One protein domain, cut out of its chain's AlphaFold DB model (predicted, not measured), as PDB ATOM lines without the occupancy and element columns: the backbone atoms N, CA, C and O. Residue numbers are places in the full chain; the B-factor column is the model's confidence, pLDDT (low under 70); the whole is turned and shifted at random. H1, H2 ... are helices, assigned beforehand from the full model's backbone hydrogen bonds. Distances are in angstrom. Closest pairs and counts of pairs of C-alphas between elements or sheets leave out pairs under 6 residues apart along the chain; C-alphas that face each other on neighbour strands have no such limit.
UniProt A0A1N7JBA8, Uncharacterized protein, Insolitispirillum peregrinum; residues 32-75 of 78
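This is residues 32 to 75 of the 78 residues of an uncharacterized protein of Insolitispirillum peregrinum (UniProt A0A1N7JBA8). The domain is a long, flat helical hairpin: the long helix H3 forms one arm, and H1 and H2, nearly in line one after the other, form the arm beside it. The chain turns between H2 and H3 at one end, and H1 and the last residues of H3 lie at the other. The printed part has 44 residues with three named helices, in the order H1, H2, H3, and no named strand; its class is all helix. It is compact, with a radius of gyration of the C-alphas of 10.4 A, and the C-alphas span 31 by 16 by 8 A.

H1 takes residues 32 to 38 and measures 9.9 A from first to last C-alpha; it begins with C-alpha 32 at (-50.668, 46.528, -29.915). H2 takes residues 43 to 53, over 15.3 A, and ends with C-alpha 53 at (-29.061, 31.766, -40.592). H3 takes residues 57 to 74, over 25.6 A, and ends with C-alpha 74 at (-49.781, 48.925, -39.238).

H1 and H2 touch only at the corner by their link, where the closest C-alphas, those of Lys 37 and Tyr 43, are 5.4 A apart. They run the same way at a shallow tilt of 18 degrees. H2 and H3 form a helical hairpin: they touch, opposite ways at a shallow tilt of 18 degrees, and their closest C-alphas, those of His 51 and Ala 60, are 5.1 A apart. H3 touches H1 with residues 67 to 74 alone, and the closest C-alphas, those of Ile 38 and Lys 71, are 6.7 A apart. H1 and H3 run opposite ways at a shallow tilt of 18 degrees. In H1, H2 and H3 every backbone O i to N i+4 pair is within hydrogen-bond range.

The two C-alphas farthest apart, those of Asp 32 and Asn 55, are 31.8 A apart, while those of Asp 32 and Gly 75 are 11.3 A apart. The printed part has no cut, and the links H1 to H2 and H2 to H3 are tight. The mean pLDDT of the printed part is 93.7, and no printed residue is under 70.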
ATOM      1  N   ASP A  32     -51.740  47.062 -30.766       94.81
ATOM      2  CA  ASP A  32     -50.668  46.528 -29.915       94.81
ATOM      3  C   ASP A  32     -50.456  45.019 -30.154       94.81
ATOM      4  O   ASP A  32     -49.323  44.524 -30.172       94.81
ATOM      5  N   ARG A  33     -51.538  44.263 -30.382       92.44
ATOM      6  CA  ARG A  33     -51.471  42.836 -30.730       92.44
ATOM      7  C   ARG A  33     -50.779  42.614 -32.074       92.44
ATOM      8  O   ARG A  33     -49.952  41.706 -32.184       92.44
ATOM      9  N   ASP A  34     -51.122  43.399 -33.086       93.06
ATOM     10  CA  ASP A  34     -50.566  43.234 -34.428       93.06
ATOM     11  C   ASP A  34     -49.124  43.767 -34.496       93.06
ATOM     12  O   ASP A  34     -48.247  43.100 -35.054       93.06
ATOM     13  N   ALA A  35     -48.823  44.851 -33.776       93.88
ATOM     14  CA  ALA A  35     -47.474  45.363 -33.554       93.88
ATOM     15  C   ALA A  35     -46.539  44.304 -32.959       93.88
ATOM     16  O   ALA A  35     -45.408  44.163 -33.417       93.88
ATOM     17  N   ARG A  36     -47.001  43.493 -31.998       91.69
ATOM     18  CA  ARG A  36     -46.200  42.390 -31.432       91.69
ATOM     19  C   ARG A  36     -45.859  41.306 -32.454       91.69
ATOM     20  O   ARG A  36     -44.771  40.743 -32.396       91.69
ATOM     21  N   LYS A  37     -46.756  41.012 -33.399       90.19
ATOM     22  CA  LYS A  37     -46.499  40.024 -34.464       90.19
ATOM     23  C   LYS A  37     -45.485  40.535 -35.486       90.19
ATOM     24  O   LYS A  37     -44.766  39.732 -36.079       90.19
ATOM     25  N   ILE A  38     -45.439  41.849 -35.687       92.44
ATOM     26  CA  ILE A  38     -44.574  42.518 -36.664       92.44
ATOM     27  C   ILE A  38     -43.268  43.004 -36.015       92.44
ATOM     28  O   ILE A  38     -42.286  43.204 -36.710       92.44
ATOM     29  N   GLY A  39     -43.197  43.195 -34.702       88.38
ATOM     30  CA  GLY A  39     -42.033  43.760 -34.020       88.38
ATOM     31  C   GLY A  39     -40.780  42.879 -34.039       88.38
ATOM     32  O   GLY A  39     -40.762  41.762 -34.555       88.38
ATOM     33  N   VAL A  40     -39.709  43.393 -33.432       79.44
ATOM     34  CA  VAL A  40     -38.504  42.604 -33.131       79.44
ATOM     35  C   VAL A  40     -38.910  41.450 -32.202       79.44
ATOM     36  O   VAL A  40     -39.605  41.679 -31.216       79.44
ATOM     37  N   ASN A  41     -38.501  40.221 -32.527       87.12
ATOM     38  CA  ASN A  41     -38.969  38.948 -31.954       87.12
ATOM     39  C   ASN A  41     -40.401  38.518 -32.340       87.12
ATOM     40  O   ASN A  41     -40.883  37.498 -31.851       87.12
ATOM     41  N   GLY A  42     -41.074  39.259 -33.224       89.00
ATOM     42  CA  GLY A  42     -42.318  38.839 -33.860       89.00
ATOM     43  C   GLY A  42     -42.087  37.818 -34.980       89.00
ATOM     44  O   GLY A  42     -40.956  37.453 -35.308       89.00
ATOM     45  N   TYR A  43     -43.177  37.386 -35.616       92.88
ATOM     46  CA  TYR A  43     -43.163  36.393 -36.695       92.88
ATOM     47  C   TYR A  43     -42.205  36.777 -37.834       92.88
ATOM     48  O   TYR A  43     -41.400  35.957 -38.278       92.88
ATOM     49  N   TYR A  44     -42.266  38.033 -38.282       92.56
ATOM     50  CA  TYR A  44     -41.469  38.508 -39.414       92.56
ATOM     51  C   TYR A  44     -39.967  38.549 -39.106       92.56
ATOM     52  O   TYR A  44     -39.169  38.062 -39.905       92.56
ATOM     53  N   ASP A  45     -39.577  39.069 -37.938       92.44
ATOM     54  CA  ASP A  45     -38.176  39.090 -37.496       92.44
ATOM     55  C   ASP A  45     -37.631  37.666 -37.311       92.44
ATOM     56  O   ASP A  45     -36.539  37.351 -37.786       92.44
ATOM     57  N   GLN A  46     -38.416  36.770 -36.701       94.19
ATOM     58  CA  GLN A  46     -38.026  35.373 -36.512       94.19
ATOM     59  C   GLN A  46     -37.762  34.670 -37.852       94.19
ATOM     60  O   GLN A  46     -36.707  34.055 -38.021       94.19
ATOM     61  N   ARG A  47     -38.682  34.784 -38.820       94.00
ATOM     62  CA  ARG A  47     -38.531  34.170 -40.152       94.00
ATOM     63  C   ARG A  47     -37.407  34.797 -40.966       94.00
ATOM     64  O   ARG A  47     -36.680  34.090 -41.662       94.00
ATOM     65  N   TYR A  48     -37.226  36.110 -40.857       94.75
ATOM     66  CA  TYR A  48     -36.103  36.792 -41.487       94.75
ATOM     67  C   TYR A  48     -34.769  36.243 -40.959       94.75
ATOM     68  O   TYR A  48     -33.919  35.826 -41.747       94.75
ATOM     69  N   ARG A  49     -34.614  36.158 -39.630       94.75
ATOM     70  CA  ARG A  49     -33.414  35.604 -38.981       94.75
ATOM     71  C   ARG A  49     -33.168  34.143 -39.346       94.75
ATOM     72  O   ARG A  49     -32.015  33.762 -39.517       94.75
ATOM     73  N   GLU A  50     -34.220  33.337 -39.479       96.25
ATOM     74  CA  GLU A  50     -34.125  31.945 -39.936       96.25
ATOM     75  C   GLU A  50     -33.513  31.863 -41.341       96.25
ATOM     76  O   GLU A  50     -32.510  31.177 -41.530       96.25
ATOM     77  N   HIS A  51     -34.034  32.630 -42.305       96.31
ATOM     78  CA  HIS A  51     -33.493  32.652 -43.666       96.31
ATOM     79  C   HIS A  51     -32.053  33.166 -43.737       96.31
ATOM     80  O   HIS A  51     -31.256  32.634 -44.512       96.31
ATOM     81  N   VAL A  52     -31.707  34.173 -42.928       95.38
ATOM     82  CA  VAL A  52     -30.326  34.662 -42.815       95.38
ATOM     83  C   VAL A  52     -29.413  33.564 -42.266       95.38
ATOM     84  O   VAL A  52     -28.357  33.313 -42.838       95.38
ATOM     85  N   ARG A  53     -29.836  32.854 -41.211       96.81
ATOM     86  CA  ARG A  53     -29.061  31.766 -40.592       96.81
ATOM     87  C   ARG A  53     -28.796  30.609 -41.558       96.81
ATOM     88  O   ARG A  53     -27.730  30.007 -41.496       96.81
ATOM     89  N   THR A  54     -29.737  30.299 -42.446       97.12
ATOM     90  CA  THR A  54     -29.591  29.223 -43.440       97.12
ATOM     91  C   THR A  54     -28.979  29.696 -44.766       97.12
ATOM     92  O   THR A  54     -29.110  28.994 -45.766       97.12
ATOM     93  N   ASN A  55     -28.375  30.892 -44.825       95.81
ATOM     94  CA  ASN A  55     -27.819  31.501 -46.045       95.81
ATOM     95  C   ASN A  55     -28.813  31.617 -47.225       95.81
ATOM     96  O   ASN A  55     -28.416  31.731 -48.386       95.81
ATOM     97  N   ASN A  56     -30.122  31.640 -46.953       96.75
ATOM     98  CA  ASN A  56     -31.154  31.820 -47.972       96.75
ATOM     99  C   ASN A  56     -31.405  33.317 -48.217       96.75
ATOM    100  O   ASN A  56     -32.384  33.901 -47.744       96.75
ATOM    101  N   SER A  57     -30.515  33.945 -48.987       95.19
ATOM    102  CA  SER A  57     -30.558  35.385 -49.278       95.19
ATOM    103  C   SER A  57     -31.830  35.825 -50.017       95.19
ATOM    104  O   SER A  57     -32.342  36.921 -49.771       95.19
ATOM    105  N   ARG A  58     -32.388  34.969 -50.887       96.12
ATOM    106  CA  ARG A  58     -33.658  35.234 -51.582       96.12
ATOM    107  C   ARG A  58     -34.827  35.251 -50.597       96.12
ATOM    108  O   ARG A  58     -35.608  36.200 -50.617       96.12
ATOM    109  N   GLY A  59     -34.922  34.241 -49.731       95.50
ATOM    110  CA  GLY A  59     -35.953  34.152 -48.694       95.50
ATOM    111  C   GLY A  59     -35.885  35.321 -47.714       95.50
ATOM    112  O   GLY A  59     -36.900  35.966 -47.456       95.50
ATOM    113  N   ALA A  60     -34.681  35.676 -47.257       96.44
ATOM    114  CA  ALA A  60     -34.468  36.815 -46.365       96.44
ATOM    115  C   ALA A  60     -34.936  38.139 -46.995       96.44
ATOM    116  O   ALA A  60     -35.615  38.928 -46.342       96.44
ATOM    117  N   ARG A  61     -34.640  38.369 -48.282       96.94
ATOM    118  CA  ARG A  61     -35.065  39.584 -48.998       96.94
ATOM    119  C   ARG A  61     -36.582  39.685 -49.139       96.94
ATOM    120  O   ARG A  61     -37.136  40.760 -48.923       96.94
ATOM    121  N   VAL A  62     -37.243  38.585 -49.502       96.50
ATOM    122  CA  VAL A  62     -38.711  38.540 -49.597       96.50
ATOM    123  C   VAL A  62     -39.324  38.799 -48.223       96.50
ATOM    124  O   VAL A  62     -40.173  39.675 -48.099       96.50
ATOM    125  N   MET A  63     -38.828  38.127 -47.181       95.06
ATOM    126  CA  MET A  63     -39.332  38.303 -45.820       95.06
ATOM    127  C   MET A  63     -39.153  39.739 -45.315       95.06
ATOM    128  O   MET A  63     -40.076  40.297 -44.737       95.06
ATOM    129  N   LEU A  64     -38.006  40.372 -45.582       95.06
ATOM    130  CA  LEU A  64     -37.762  41.769 -45.215       95.06
ATOM    131  C   LEU A  64     -38.704  42.738 -45.947       95.06
ATOM    132  O   LEU A  64     -39.170  43.707 -45.352       95.06
ATOM    133  N   LYS A  65     -39.008  42.480 -47.225       96.62
ATOM    134  CA  LYS A  65     -39.971  43.281 -47.992       96.62
ATOM    135  C   LYS A  65     -41.370  43.196 -47.376       96.62
ATOM    136  O   LYS A  65     -41.968  44.235 -47.111       96.62
ATOM    137  N   GLU A  66     -41.855  41.983 -47.119       95.25
ATOM    138  CA  GLU A  66     -43.160  41.759 -46.481       95.25
ATOM    139  C   GLU A  66     -43.201  42.353 -45.068       95.25
ATOM    140  O   GLU A  66     -44.188  42.971 -44.673       95.25
ATOM    141  N   TRP A  67     -42.098  42.246 -44.325       95.00
ATOM    142  CA  TRP A  67     -41.970  42.835 -43.000       95.00
ATOM    143  C   TRP A  67     -42.119  44.361 -43.030       95.00
ATOM    144  O   TRP A  67     -42.877  44.936 -42.246       95.00
ATOM    145  N   ASN A  68     -41.429  45.030 -43.953       94.38
ATOM    146  CA  ASN A  68     -41.527  46.478 -44.109       94.38
ATOM    147  C   ASN A  68     -42.921  46.912 -44.586       94.38
ATOM    148  O   ASN A  68     -43.437  47.914 -44.097       94.38
ATOM    149  N   ALA A  69     -43.553  46.141 -45.476       95.00
ATOM    150  CA  ALA A  69     -44.932  46.386 -45.890       95.00
ATOM    151  C   ALA A  69     -45.909  46.265 -44.708       95.00
ATOM    152  O   ALA A  69     -46.758  47.135 -44.526       95.00
ATOM    153  N   ALA A  70     -45.744  45.251 -43.853       93.31
ATOM    154  CA  ALA A  70     -46.560  45.079 -42.653       93.31
ATOM    155  C   ALA A  70     -46.370  46.229 -41.649       93.31
ATOM    156  O   ALA A  70     -47.350  46.718 -41.092       93.31
ATOM    157  N   LYS A  71     -45.133  46.713 -41.454       92.00
ATOM    158  CA  LYS A  71     -44.864  47.908 -40.632       92.00
ATOM    159  C   LYS A  71     -45.562  49.149 -41.185       92.00
ATOM    160  O   LYS A  71     -46.161  49.892 -40.417       92.00
ATOM    161  N   ALA A  72     -45.497  49.360 -42.499       93.56
ATOM    162  CA  ALA A  72     -46.153  50.491 -43.146       93.56
ATOM    163  C   ALA A  72     -47.684  50.408 -43.034       93.56
ATOM    164  O   ALA A  72     -48.327  51.414 -42.753       93.56
ATOM    165  N   ALA A  73     -48.260  49.213 -43.203       92.44
ATOM    166  CA  ALA A  73     -49.700  48.988 -43.092       92.44
ATOM    167  C   ALA A  73     -50.227  49.135 -41.655       92.44
ATOM    168  O   ALA A  73     -51.349  49.595 -41.467       92.44
ATOM    169  N   LEU A  74     -49.429  48.757 -40.650       92.50
ATOM    170  CA  LEU A  74     -49.781  48.925 -39.238       92.50
ATOM    171  C   LEU A  74     -49.933  50.408 -38.863       92.50
ATOM    172  O   LEU A  74     -50.793  50.746 -38.050       92.50
ATOM    173  N   GLY A  75     -49.120  51.278 -39.464       91.38
ATOM    174  CA  GLY A  75     -49.201  52.721 -39.275       91.38
ATOM    175  C   GLY A  75     -48.970  53.169 -37.830       91.38
ATOM    176  O   GLY A  75     -48.399  52.450 -37.004       91.38
TER     177      GLY A  75